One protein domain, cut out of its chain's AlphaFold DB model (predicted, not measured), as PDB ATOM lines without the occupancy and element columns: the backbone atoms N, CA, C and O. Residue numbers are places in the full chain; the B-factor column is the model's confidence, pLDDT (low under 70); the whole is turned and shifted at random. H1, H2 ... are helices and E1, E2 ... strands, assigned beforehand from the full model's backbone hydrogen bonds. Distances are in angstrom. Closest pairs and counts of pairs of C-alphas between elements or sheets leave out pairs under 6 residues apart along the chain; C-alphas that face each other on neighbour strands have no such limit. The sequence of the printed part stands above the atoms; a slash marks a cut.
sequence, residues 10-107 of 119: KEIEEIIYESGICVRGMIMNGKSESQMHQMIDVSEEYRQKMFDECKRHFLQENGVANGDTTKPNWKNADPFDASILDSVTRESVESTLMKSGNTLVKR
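This is residues 10 to 107 of the 119 residues of an uncharacterized protein of Eubacterium plexicaudatum ASF492 (UniProt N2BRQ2). This is a strung-out model without a compact core: the small hairpin E1 and E2 is near the middle of its length, H3 and the short helices H4 and H5 gather toward one end, and a thin arm runs through short H2 to H1 at the other. The loop from H3 to H4 swings wide, and its residues 72 to 78 stick out. The printed part has 98 residues, with named elements in the order H1, H2, H3, H4, H5, E1, E2; the sheet, order E1 - E2, is antiparallel. The class is mostly helix, with under half of the residues in named elements. The whole is extended, with a radius of gyration of the C-alphas of 22.6 A and spans of 70 by 30 by 23 A.

Find C-alpha 97 at (87.568, 101.391, 161.246), where E1, residues 97 to 100, begins its 9.4 A; E2, residues 103 to 106, spans 10.0 A. Just before them is H5, residues 90 to 94, and before that H4, residues 82 to 85. Look next at C-alpha 44 at (81.354, 115.557, 162.837): from there H3, residues 44 to 60, runs 24.2 A. H2 is residues 33 to 36, and H1, residues 10 to 19, runs 13.8 A from C-alpha 10 at (94.671, 111.379, 115.804).

In the hairpin E1 and E2, look for N 98 and O 105, 2.8 A apart and within hydrogen-bond range; the strand directions differ by 138 degrees. H3 and H5 are close but not clearly touching, their closest C-alphas, Phe 51 and Arg 90, 6.3 A apart. H3 and H4 are also close but not clearly touching, with the closest C-alphas, Leu 59 and Ala 82, 6.9 A apart. H3 is apart from both strands; H1 and H2 are apart. Every O i to N i+4 pair is within hydrogen-bond range in H1, H3 and H5; H2 and H4 are too short for such a pair.

The C-alphas farthest apart, Glu 11 and Asn 73, are 70.3 A apart. The printed part has no cut. The links H1 to H2 and H3 to H4 are long, with 13 and 21 residues. Expect low confidence, pLDDT under 70, at residues 10 to 36 and 61 to 79.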
ATOM      1  N   LYS A  10      94.315 110.252 114.930       66.75
ATOM      2  CA  LYS A  10      94.671 111.379 115.804       66.75
ATOM      3  C   LYS A  10      93.909 112.658 115.461       66.75
ATOM      4  O   LYS A  10      93.420 113.321 116.365       66.75
ATOM      5  N   GLU A  11      93.765 112.979 114.173       65.50
ATOM      6  CA  GLU A  11      92.917 114.099 113.745       65.50
ATOM      7  C   GLU A  11      91.442 113.834 114.054       65.50
ATOM      8  O   GLU A  11      90.700 114.765 114.338       65.50
ATOM      9  N   ILE A  12      90.991 112.579 113.985       63.50
ATOM     10  CA  ILE A  12      89.611 112.219 114.322       63.50
ATOM     11  C   ILE A  12      89.361 112.407 115.819       63.50
ATOM     12  O   ILE A  12      88.338 112.986 116.173       63.50
ATOM     13  N   GLU A  13      90.278 111.983 116.692       62.12
ATOM     14  CA  GLU A  13      90.156 112.232 118.132       62.12
ATOM     15  C   GLU A  13      90.188 113.724 118.462       62.12
ATOM     16  O   GLU A  13      89.320 114.197 119.192       62.12
ATOM     17  N   GLU A  14      91.116 114.487 117.884       64.12
ATOM     18  CA  GLU A  14      91.193 115.939 118.074       64.12
ATOM     19  C   GLU A  14      89.910 116.632 117.600       64.12
ATOM     20  O   GLU A  14      89.339 117.434 118.333       64.12
ATOM     21  N   ILE A  15      89.360 116.227 116.450       60.72
ATOM     22  CA  ILE A  15      88.052 116.702 115.991       60.72
ATOM     23  C   ILE A  15      86.958 116.302 116.977       60.72
ATOM     24  O   ILE A  15      86.112 117.131 117.275       60.72
ATOM     25  N   ILE A  16      86.928 115.080 117.507       60.81
ATOM     26  CA  ILE A  16      85.904 114.664 118.479       60.81
ATOM     27  C   ILE A  16      85.985 115.511 119.759       60.81
ATOM     28  O   ILE A  16      84.945 115.923 120.278       60.81
ATOM     29  N   TYR A  17      87.196 115.825 120.226       57.12
ATOM     30  CA  TYR A  17      87.423 116.679 121.392       57.12
ATOM     31  C   TYR A  17      87.088 118.156 121.127       57.12
ATOM     32  O   TYR A  17      86.468 118.791 121.977       57.12
ATOM     33  N   GLU A  18      87.434 118.698 119.956       56.72
ATOM     34  CA  GLU A  18      87.192 120.105 119.603       56.72
ATOM     35  C   GLU A  18      85.760 120.385 119.130       56.72
ATOM     36  O   GLU A  18      85.206 121.446 119.411       56.72
ATOM     37  N   SER A  19      85.137 119.448 118.412       54.41
ATOM     38  CA  SER A  19      83.802 119.628 117.821       54.41
ATOM     39  C   SER A  19      82.655 119.209 118.741       54.41
ATOM     40  O   SER A  19      81.492 119.447 118.412       54.41
ATOM     41  N   GLY A  20      82.955 118.614 119.902       51.34
ATOM     42  CA  GLY A  20      81.955 118.295 120.924       51.34
ATOM     43  C   GLY A  20      80.892 117.288 120.470       51.34
ATOM     44  O   GLY A  20      79.785 117.286 121.008       51.34
ATOM     45  N   ILE A  21      81.196 116.442 119.479       52.06
ATOM     46  CA  ILE A  21      80.272 115.418 118.978       52.06
ATOM     47  C   ILE A  21      80.191 114.296 120.020       52.06
ATOM     48  O   ILE A  21      80.914 113.303 119.978       52.06
ATOM     49  N   CYS A  22      79.311 114.481 121.000       51.84
ATOM     50  CA  CYS A  22      78.995 113.495 122.019       51.84
ATOM     51  C   CYS A  22      77.933 112.507 121.512       51.84
ATOM     52  O   CYS A  22      76.946 112.869 120.868       51.84
ATOM     53  N   VAL A  23      78.120 111.226 121.826       49.12
ATOM     54  CA  VAL A  23      77.084 110.207 121.638       49.12
ATOM     55  C   VAL A  23      76.037 110.371 122.742       49.12
ATOM     56  O   VAL A  23      76.366 110.645 123.900       49.12
ATOM     57  N   ARG A  24      74.756 110.183 122.405       35.66
ATOM     58  CA  ARG A  24      73.656 110.175 123.380       35.66
ATOM     59  C   ARG A  24      73.947 109.130 124.471       35.66
ATOM     60  O   ARG A  24      73.906 107.938 124.189       35.66
ATOM     61  N   GLY A  25      74.226 109.586 125.695       47.44
ATOM     62  CA  GLY A  25      74.520 108.738 126.861       47.44
ATOM     63  C   GLY A  25      75.913 108.908 127.484       47.44
ATOM     64  O   GLY A  25      76.188 108.276 128.497       47.44
ATOM     65  N   MET A  26      76.783 109.761 126.934       51.53
ATOM     66  CA  MET A  26      78.148 109.963 127.441       51.53
ATOM     67  C   MET A  26      78.264 111.256 128.274       51.53
ATOM     68  O   MET A  26      78.192 112.357 127.732       51.53
ATOM     69  N   ILE A  27      78.466 111.138 129.595       49.75
ATOM     70  CA  ILE A  27      78.856 112.265 130.466       49.75
ATOM     71  C   ILE A  27      80.371 112.475 130.292       49.75
ATOM     72  O   ILE A  27      81.182 111.890 131.006       49.75
ATOM     73  N   MET A  28      80.770 113.268 129.296       51.59
ATOM     74  CA  MET A  28      82.179 113.518 128.948       51.59
ATOM     75  C   MET A  28      82.844 114.530 129.896       51.59
ATOM     76  O   MET A  28      83.263 115.601 129.477       51.59
ATOM     77  N   ASN A  29      82.978 114.188 131.180       57.69
ATOM     78  CA  ASN A  29      83.858 114.941 132.083       57.69
ATOM     79  C   ASN A  29      85.307 114.424 132.069       57.69
ATOM     80  O   ASN A  29      86.140 114.970 132.786       57.69
ATOM     81  N   GLY A  30      85.620 113.357 131.319       57.00
ATOM     82  CA  GLY A  30      86.964 112.753 131.297       57.00
ATOM     83  C   GLY A  30      87.446 112.241 132.665       57.00
ATOM     84  O   GLY A  30      88.617 111.917 132.834       57.00
ATOM     85  N   LYS A  31      86.554 112.177 133.659       56.91
ATOM     86  CA  LYS A  31      86.852 111.722 135.016       56.91
ATOM     87  C   LYS A  31      86.608 110.222 135.085       56.91
ATOM     88  O   LYS A  31      85.497 109.762 134.841       56.91
ATOM     89  N   SER A  32      87.648 109.467 135.418       62.09
ATOM     90  CA  SER A  32      87.546 108.030 135.695       62.09
ATOM     91  C   SER A  32      86.603 107.769 136.878       62.09
ATOM     92  O   SER A  32      86.473 108.628 137.749       62.09
ATOM     93  N   GLU A  33      86.015 106.575 136.994       59.50
ATOM     94  CA  GLU A  33      85.182 106.211 138.158       59.50
ATOM     95  C   GLU A  33      85.918 106.422 139.488       59.50
ATOM     96  O   GLU A  33      85.334 106.922 140.447       59.50
ATOM     97  N   SER A  34      87.230 106.173 139.519       61.75
ATOM     98  CA  SER A  34      88.091 106.454 140.673       61.75
ATOM     99  C   SER A  34      88.179 107.939 141.032       61.75
ATOM    100  O   SER A  34      88.500 108.261 142.162       61.75
ATOM    101  N   GLN A  35      87.929 108.865 140.103       64.50
ATOM    102  CA  GLN A  35      87.879 110.309 140.375       64.50
ATOM    103  C   GLN A  35      86.477 110.768 140.799       64.50
ATOM    104  O   GLN A  35      86.345 111.808 141.437       64.50
ATOM    105  N   MET A  36      85.441 110.003 140.444       65.56
ATOM    106  CA  MET A  36      84.048 110.283 140.798       65.56
ATOM    107  C   MET A  36      83.692 109.738 142.182       65.56
ATOM    108  O   MET A  36      83.040 110.418 142.970       65.56
ATOM    109  N   HIS A  37      84.149 108.528 142.498       72.88
ATOM    110  CA  HIS A  37      83.948 107.899 143.794       72.88
ATOM    111  C   HIS A  37      85.173 108.163 144.659       72.88
ATOM    112  O   HIS A  37      86.135 107.401 144.633       72.88
ATOM    113  N   GLN A  38      85.146 109.258 145.414       76.06
ATOM    114  CA  GLN A  38      86.187 109.608 146.378       76.06
ATOM    115  C   GLN A  38      85.594 109.725 147.781       76.06
ATOM    116  O   GLN A  38      84.501 110.255 147.971       76.06
ATOM    117  N   MET A  39      86.328 109.234 148.773       80.88
ATOM    118  CA  MET A  39      85.970 109.337 150.176       80.88
ATOM    119  C   MET A  39      86.267 110.754 150.643       80.88
ATOM    120  O   MET A  39      87.412 111.095 150.964       80.88
ATOM    121  N   ILE A  40      85.212 111.556 150.658       83.06
ATOM    122  CA  ILE A  40      85.221 112.919 151.165       83.06
ATOM    123  C   ILE A  40      85.299 112.926 152.688       83.06
ATOM    124  O   ILE A  40      84.852 111.989 153.353       83.06
ATOM    125  N   ASP A  41      85.872 113.993 153.230       83.56
ATOM    126  CA  ASP A  41      85.752 114.259 154.655       83.56
ATOM    127  C   ASP A  41      84.335 114.764 154.950       83.56
ATOM    128  O   ASP A  41      83.787 115.591 154.215       83.56
ATOM    129  N   VAL A  42      83.725 114.229 156.003       84.94
ATOM    130  CA  VAL A  42      82.369 114.576 156.433       84.94
ATOM    131  C   VAL A  42      82.489 115.187 157.818       84.94
ATOM    132  O   VAL A  42      83.121 114.604 158.704       84.94
ATOM    133  N   SER A  43      81.877 116.356 158.022       90.75
ATOM    134  CA  SER A  43      81.931 117.019 159.326       90.75
ATOM    135  C   SER A  43      81.358 116.120 160.429       90.75
ATOM    136  O   SER A  43      80.490 115.279 160.178       90.75
ATOM    137  N   GLU A  44      81.828 116.311 161.664       88.25
ATOM    138  CA  GLU A  44      81.354 115.557 162.837       88.25
ATOM    139  C   GLU A  44      79.822 115.614 162.977       88.25
ATOM    140  O   GLU A  44      79.184 114.596 163.234       88.25
ATOM    141  N   GLU A  45      79.213 116.778 162.723       91.25
ATOM    142  CA  GLU A  45      77.757 116.953 162.784       91.25
ATOM    143  C   GLU A  45      77.025 116.049 161.781       91.25
ATOM    144  O   GLU A  45      76.051 115.380 162.131       91.25
ATOM    145  N   TYR A  46      77.489 116.004 160.529       89.94
ATOM    146  CA  TYR A  46      76.861 115.171 159.506       89.94
ATOM    147  C   TYR A  46      77.130 113.685 159.735       89.94
ATOM    148  O   TYR A  46      76.231 112.880 159.502       89.94
ATOM    149  N   ARG A  47      78.307 113.310 160.251       89.19
ATOM    150  CA  ARG A  47      78.582 111.921 160.650       89.19
ATOM    151  C   ARG A  47      77.651 111.453 161.757       89.19
ATOM    152  O   ARG A  47      77.127 110.343 161.673       89.19
ATOM    153  N   GLN A  48      77.384 112.308 162.743       90.50
ATOM    154  CA  GLN A  48      76.422 112.001 163.794       90.50
ATOM    155  C   GLN A  48      75.012 111.810 163.225       90.50
ATOM    156  O   GLN A  48      74.396 110.776 163.464       90.50
ATOM    157  N   LYS A  49      74.538 112.738 162.382       91.56
ATOM    158  CA  LYS A  49      73.223 112.613 161.727       91.56
ATOM    159  C   LYS A  49      73.105 111.342 160.886       91.56
ATOM    160  O   LYS A  49      72.073 110.684 160.933       91.56
ATOM    161  N   MET A  50      74.148 110.978 160.136       88.69
ATOM    162  CA  MET A  50      74.164 109.741 159.347       88.69
ATOM    163  C   MET A  50      74.067 108.502 160.241       88.69
ATOM    164  O   MET A  50      73.302 107.592 159.934       88.69
ATOM    165  N   PHE A  51      74.799 108.474 161.357       90.88
ATOM    166  CA  PHE A  51      74.723 107.379 162.320       90.88
ATOM    167  C   PHE A  51      73.322 107.252 162.933       90.88
ATOM    168  O   PHE A  51      72.759 106.156 162.948       90.88
ATOM    169  N   ASP A  52      72.741 108.365 163.384       87.75
ATOM    170  CA  ASP A  52      71.416 108.387 164.010       87.75
ATOM    171  C   ASP A  52      70.322 107.952 163.029       87.75
ATOM    172  O   ASP A  52      69.460 107.147 163.377       87.75
ATOM    173  N   GLU A  53      70.392 108.411 161.778       86.69
ATOM    174  CA  GLU A  53      69.465 108.023 160.714       86.69
ATOM    175  C   GLU A  53      69.602 106.545 160.333       86.69
ATOM    176  O   GLU A  53      68.594 105.851 160.198       86.69
ATOM    177  N   CYS A  54      70.827 106.020 160.226       84.06
ATOM    178  CA  CYS A  54      71.053 104.591 159.999       84.06
ATOM    179  C   CYS A  54      70.511 103.745 161.155       84.06
ATOM    180  O   CYS A  54      69.836 102.745 160.914       84.06
ATOM    181  N   LYS A  55      70.758 104.155 162.405       83.06
ATOM    182  CA  LYS A  55      70.225 103.485 163.597       83.06
ATOM    183  C   LYS A  55      68.696 103.534 163.600       83.06
ATOM    184  O   LYS A  55      68.057 102.510 163.817       83.06
ATOM    185  N   ARG A  56      68.101 104.686 163.280       82.62
ATOM    186  CA  ARG A  56      66.646 104.861 163.172       82.62
ATOM    187  C   ARG A  56      66.037 103.968 162.091       82.62
ATOM    188  O   ARG A  56      65.061 103.283 162.379       82.62
ATOM    189  N   HIS A  57      66.590 103.948 160.877       78.38
ATOM    190  CA  HIS A  57      66.105 103.090 159.789       78.38
ATOM    191  C   HIS A  57      66.248 101.606 160.119       78.38
ATOM    192  O   HIS A  57      65.298 100.852 159.942       78.38
ATOM    193  N   PHE A  58      67.384 101.197 160.688       76.81
ATOM    194  CA  PHE A  58      67.599  99.814 161.109       76.81
ATOM    195  C   PHE A  58      66.545  99.353 162.127       76.81
ATOM    196  O   PHE A  58      66.006  98.255 162.015       76.81
ATOM    197  N   LEU A  59      66.212 100.216 163.092       75.25
ATOM    198  CA  LEU A  59      65.162  99.963 164.078       75.25
ATOM    199  C   LEU A  59      63.756  99.945 163.456       75.25
ATOM    200  O   LEU A  59      62.944  99.099 163.820       75.25
ATOM    201  N   GLN A  60      63.463 100.850 162.515       70.25
ATOM    202  CA  GLN A  60      62.170 100.906 161.819       70.25
ATOM    203  C   GLN A  60      61.919  99.685 160.930       70.25
ATOM    204  O   GLN A  60      60.789  99.211 160.847       70.25
ATOM    205  N   GLU A  61      62.959  99.153 160.293       66.06
ATOM    206  CA  GLU A  61      62.878  97.957 159.453       66.06
ATOM    207  C   GLU A  61      62.978  96.653 160.263       66.06
ATOM    208  O   GLU A  61      63.247  95.601 159.693       66.06
ATOM    209  N   ASN A  62      62.783  96.686 161.591       62.03
ATOM    210  CA  ASN A  62      62.908  95.525 162.487       62.03
ATOM    211  C   ASN A  62      64.247  94.768 162.349       62.03
ATOM    212  O   ASN A  62      64.302  93.556 162.556       62.03
ATOM    213  N   GLY A  63      65.329  95.447 161.953       59.31
ATOM    214  CA  GLY A  63      66.626  94.813 161.708       59.31
ATOM    215  C   GLY A  63      66.657  93.838 160.520       59.31
ATOM    216  O   GLY A  63      67.580  93.032 160.432       59.31
ATOM    217  N   VAL A  64      65.688  93.899 159.594       56.34
ATOM    218  CA  VAL A  64      65.539  92.966 158.451       56.34
ATOM    219  C   VAL A  64      66.690  93.061 157.430       56.34
ATOM    220  O   VAL A  64      66.853  92.175 156.592       56.34
ATOM    221  N   ALA A  65      67.545  94.084 157.517       51.97
ATOM    222  CA  ALA A  65      68.585  94.359 156.527       51.97
ATOM    223  C   ALA A  65      69.770  93.371 156.506       51.97
ATOM    224  O   ALA A  65      70.514  93.368 155.532       51.97
ATOM    225  N   ASN A  66      69.966  92.521 157.518       45.16
ATOM    226  CA  ASN A  66      71.026  91.510 157.494       45.16
ATOM    227  C   ASN A  66      70.506  90.220 158.120       45.16
ATOM    228  O   ASN A  66      70.215  90.195 159.312       45.16
ATOM    229  N   GLY A  67      70.415  89.148 157.332       48.34
ATOM    230  CA  GLY A  67      70.061  87.795 157.776       48.34
ATOM    231  C   GLY A  67      71.091  87.147 158.712       48.34
ATOM    232  O   GLY A  67      71.421  85.982 158.532       48.34
ATOM    233  N   ASP A  68      71.596  87.894 159.692       44.38
ATOM    234  CA  ASP A  68      72.486  87.431 160.748       44.38
ATOM    235  C   ASP A  68      71.904  87.833 162.112       44.38
ATOM    236  O   ASP A  68      72.134  88.910 162.670       44.38
ATOM    237  N   THR A  69      71.059  86.938 162.617       44.56
ATOM    238  CA  THR A  69      70.431  86.991 163.935       44.56
ATOM    239  C   THR A  69      71.457  86.610 165.000       44.56
ATOM    240  O   THR A  69      71.452  85.511 165.548       44.56
ATOM    241  N   THR A  70      72.346  87.533 165.363       43.28
ATOM    242  CA  THR A  70      73.332  87.310 166.441       43.28
ATOM    243  C   THR A  70      72.725  87.338 167.858       43.28
ATOM    244  O   THR A  70      73.381  87.726 168.825       43.28
ATOM    245  N   LYS A  71      71.482  86.850 168.015       50.06
ATOM    246  CA  LYS A  71      70.933  86.348 169.285       50.06
ATOM    247  C   LYS A  71      70.133  85.047 169.056       50.06
ATOM    248  O   LYS A  71      69.122  85.075 168.361       50.06
ATOM    249  N   PRO A  72      70.515  83.920 169.687       55.50
ATOM    250  CA  PRO A  72      70.020  82.572 169.360       55.50
ATOM    251  C   PRO A  72      68.566  82.240 169.765       55.50
ATOM    252  O   PRO A  72      68.152  81.101 169.578       55.50
ATOM    253  N   ASN A  73      67.783  83.182 170.310       56.44
ATOM    254  CA  ASN A  73      66.484  82.881 170.943       56.44
ATOM    255  C   ASN A  73      65.280  83.702 170.443       56.44
ATOM    256  O   ASN A  73      64.205  83.580 171.029       56.44
ATOM    257  N   TRP A  74      65.417  84.527 169.402       62.91
ATOM    258  CA  TRP A  74      64.262  85.235 168.837       62.91
ATOM    259  C   TRP A  74      63.358  84.274 168.064       62.91
ATOM    260  O   TRP A  74      63.813  83.546 167.181       62.91
ATOM    261  N   LYS A  75      62.068  84.264 168.400       59.16
ATOM    262  CA  LYS A  75      61.033  83.555 167.650       59.16
ATOM    263  C   LYS A  75      60.420  84.499 166.623       59.16
ATOM    264  O   LYS A  75      60.369  85.713 166.809       59.16
ATOM    265  N   ASN A  76      59.920  83.930 165.530       53.41
ATOM    266  CA  ASN A  76      59.143  84.691 164.558       53.41
ATOM    267  C   ASN A  76      57.983  85.406 165.277       53.41
ATOM    268  O   ASN A  76      57.218  84.746 165.979       53.41
ATOM    269  N   ALA A  77      57.867  86.720 165.056       63.22
ATOM    270  CA  ALA A  77      56.927  87.657 165.692       63.22
ATOM    271  C   ALA A  77      57.294  88.204 167.089       63.22
ATOM    272  O   ALA A  77      56.498  88.962 167.646       63.22
ATOM    273  N   ASP A  78      58.482  87.913 167.633       66.94
ATOM    274  CA  ASP A  78      58.973  88.641 168.810       66.94
ATOM    275  C   ASP A  78      59.277  90.114 168.453       66.94
ATOM    276  O   ASP A  78      59.804  90.390 167.368       66.94
ATOM    277  N   PRO A  79      58.956  91.081 169.334       69.69
ATOM    278  CA  PRO A  79      59.280  92.482 169.100       69.69
ATOM    279  C   PRO A  79      60.796  92.699 169.130       69.69
ATOM    280  O   PRO A  79      61.510  92.115 169.948       69.69
ATOM    281  N   PHE A  80      61.286  93.583 168.262       71.75
ATOM    282  CA  PHE A  80      62.693  93.964 168.249       71.75
ATOM    283  C   PHE A  80      63.054  94.735 169.528       71.75
ATOM    284  O   PHE A  80      62.493  95.795 169.812       71.75
ATOM    285  N   ASP A  81      64.015  94.217 170.293       74.75
ATOM    286  CA  ASP A  81      64.546  94.887 171.478       74.75
ATOM    287  C   ASP A  81      65.643  95.886 171.080       74.75
ATOM    288  O   ASP A  81      66.783  95.505 170.812       74.75
ATOM    289  N   ALA A  82      65.301  97.176 171.050       74.44
ATOM    290  CA  ALA A  82      66.221  98.247 170.664       74.44
ATOM    291  C   ALA A  82      67.371  98.484 171.653       74.44
ATOM    292  O   ALA A  82      68.407  99.017 171.243       74.44
ATOM    293  N   SER A  83      67.234  98.036 172.907       79.56
ATOM    294  CA  SER A  83      68.254  98.235 173.946       79.56
ATOM    295  C   SER A  83      69.583  97.551 173.614       79.56
ATOM    296  O   SER A  83      70.648  97.953 174.081       79.56
ATOM    297  N   ILE A  84      69.568  96.551 172.724       76.56
ATOM    298  CA  ILE A  84      70.788  95.887 172.248       76.56
ATOM    299  C   ILE A  84      71.731  96.850 171.511       76.56
ATOM    300  O   ILE A  84      72.927  96.578 171.419       76.56
ATOM    301  N   LEU A  85      71.209  97.970 171.000       78.12
ATOM    302  CA  LEU A  85      71.981  99.017 170.335       78.12
ATOM    303  C   LEU A  85      72.399 100.152 171.283       78.12
ATOM    304  O   LEU A  85      73.036 101.099 170.823       78.12
ATOM    305  N   ASP A  86      72.075 100.096 172.578       82.06
ATOM    306  CA  ASP A  86      72.392 101.175 173.531       82.06
ATOM    307  C   ASP A  86      73.895 101.313 173.774       82.06
ATOM    308  O   ASP A  86      74.404 102.417 173.946       82.06
ATOM    309  N   SER A  87      74.627 100.200 173.718       83.88
ATOM    310  CA  SER A  87      76.094 100.205 173.799       83.88
ATOM    311  C   SER A  87      76.778 100.631 172.495       83.88
ATOM    312  O   SER A  87      77.973 100.923 172.487       83.88
ATOM    313  N   VAL A  88      76.038 100.664 171.382       84.19
ATOM    314  CA  VAL A  88      76.584 100.988 170.064       84.19
ATOM    315  C   VAL A  88      76.534 102.497 169.865       84.19
ATOM    316  O   VAL A  88      75.466 103.074 169.635       84.19
ATOM    317  N   THR A  89      77.711 103.120 169.912       88.00
ATOM    318  CA  THR A  89      77.909 104.540 169.601       88.00
ATOM    319  C   THR A  89      78.708 104.715 168.313       88.00
ATOM    320  O   THR A  89      79.467 103.826 167.906       88.00
ATOM    321  N   ARG A  90      78.567 105.884 167.678       89.56
ATOM    322  CA  ARG A  90      79.339 106.266 166.489       89.56
ATOM    323  C   ARG A  90      80.838 106.149 166.748       89.56
ATOM    324  O   ARG A  90      81.554 105.565 165.945       89.56
ATOM    325  N   GLU A  91      81.295 106.643 167.892       88.81
ATOM    326  CA  GLU A  91      82.701 106.640 168.293       88.81
ATOM    327  C   GLU A  91      83.224 105.210 168.421       88.81
ATOM    328  O   GLU A  91      84.306 104.902 167.923       88.81
ATOM    329  N   SER A  92      82.443 104.313 169.036       88.50
ATOM    330  CA  SER A  92      82.810 102.902 169.145       88.50
ATOM    331  C   SER A  92      82.947 102.260 167.764       88.50
ATOM    332  O   SER A  92      83.921 101.549 167.526       88.50
ATOM    333  N   VAL A  93      82.024 102.531 166.836       86.56
ATOM    334  CA  VAL A  93      82.080 101.997 165.464       86.56
ATOM    335  C   VAL A  93      83.277 102.564 164.700       86.56
ATOM    336  O   VAL A  93      84.070 101.795 164.155       86.56
ATOM    337  N   GLU A  94      83.467 103.882 164.704       88.12
ATOM    338  CA  GLU A  94      84.590 104.551 164.036       88.12
ATOM    339  C   GLU A  94      85.940 104.104 164.617       88.12
ATOM    340  O   GLU A  94      86.906 103.925 163.877       88.12
ATOM    341  N   SER A  95      86.003 103.782 165.913       86.94
ATOM    342  CA  SER A  95      87.194 103.198 166.541       86.94
ATOM    343  C   SER A  95      87.528 101.788 166.038       86.94
ATOM    344  O   SER A  95      88.617 101.278 166.288       86.94
ATOM    345  N   THR A  96      86.639 101.116 165.320       88.12
ATOM    346  CA  THR A  96      86.954  99.822 164.702       88.12
ATOM    347  C   THR A  96      87.332  99.954 163.240       88.12
ATOM    348  O   THR A  96      87.653  98.944 162.627       88.12
ATOM    349  N   LEU A  97      87.336 101.160 162.668       88.25
ATOM    350  CA  LEU A  97      87.568 101.391 161.246       88.25
ATOM    351  C   LEU A  97      88.811 102.262 161.023       88.25
ATOM    352  O   LEU A  97      89.152 103.126 161.825       88.25
ATOM    353  N   MET A  98      89.525 102.014 159.927       86.88
ATOM    354  CA  MET A  98      90.573 102.901 159.419       86.88
ATOM    355  C   MET A  98      90.397 103.125 157.917       86.88
ATOM    356  O   MET A  98      89.916 102.247 157.196       86.88
ATOM    357  N   LYS A  99      90.803 104.300 157.435       85.44
ATOM    358  CA  LYS A  99      90.803 104.618 156.006       85.44
ATOM    359  C   LYS A  99      91.987 103.932 155.326       85.44
ATOM    360  O   LYS A  99      93.132 104.149 155.709       85.44
ATOM    361  N   SER A 100      91.704 103.130 154.304       83.06
ATOM    362  CA  SER A 100      92.692 102.510 153.418       83.06
ATOM    363  C   SER A 100      92.362 102.902 151.983       83.06
ATOM    364  O   SER A 100      91.447 102.355 151.365       83.06
ATOM    365  N   GLY A 101      93.074 103.905 151.462       83.88
ATOM    366  CA  GLY A 101      92.750 104.513 150.173       83.88
ATOM    367  C   GLY A 101      91.329 105.086 150.168       83.88
ATOM    368  O   GLY A 101      91.020 105.993 150.941       83.88
ATOM    369  N   ASN A 102      90.471 104.533 149.308       83.50
ATOM    370  CA  ASN A 102      89.083 104.958 149.131       83.50
ATOM    371  C   ASN A 102      88.053 104.064 149.844       83.50
ATOM    372  O   ASN A 102      86.863 104.107 149.539       83.50
ATOM    373  N   THR A 103      88.501 103.226 150.776       81.38
ATOM    374  CA  THR A 103      87.654 102.257 151.482       81.38
ATOM    375  C   THR A 103      87.935 102.300 152.983       81.38
ATOM    376  O   THR A 103      89.037 102.647 153.412       81.38
ATOM    377  N   LEU A 104      86.928 101.971 153.794       85.00
ATOM    378  CA  LEU A 104      87.100 101.748 155.229       85.00
ATOM    379  C   LEU A 104      87.375 100.267 155.469       85.00
ATOM    380  O   LEU A 104      86.607  99.409 155.036       85.00
ATOM    381  N   VAL A 105      88.463  99.966 156.166       87.31
ATOM    382  CA  VAL A 105      88.819  98.605 156.576       87.31
ATOM    383  C   VAL A 105      88.745  98.500 158.092       87.31
ATOM    384  O   VAL A 105      89.003  99.475 158.800       87.31
ATOM    385  N   LYS A 106      88.384  97.324 158.612       89.50
ATOM    386  CA  LYS A 106      88.384  97.107 160.061       89.50
ATOM    387  C   LYS A 106      89.812  97.209 160.586       89.50
ATOM    388  O   LYS A 106      90.725  96.604 160.028       89.50
ATOM    389  N   ARG A 107      90.000  97.939 161.684       83.06
ATOM    390  CA  ARG A 107      91.213  97.870 162.487       83.06
ATOM    391  C   ARG A 107      91.295  96.451 163.017       83.06
ATOM    392  O   ARG A 107      90.497  96.055 163.863       83.06
TER     393      ARG A 107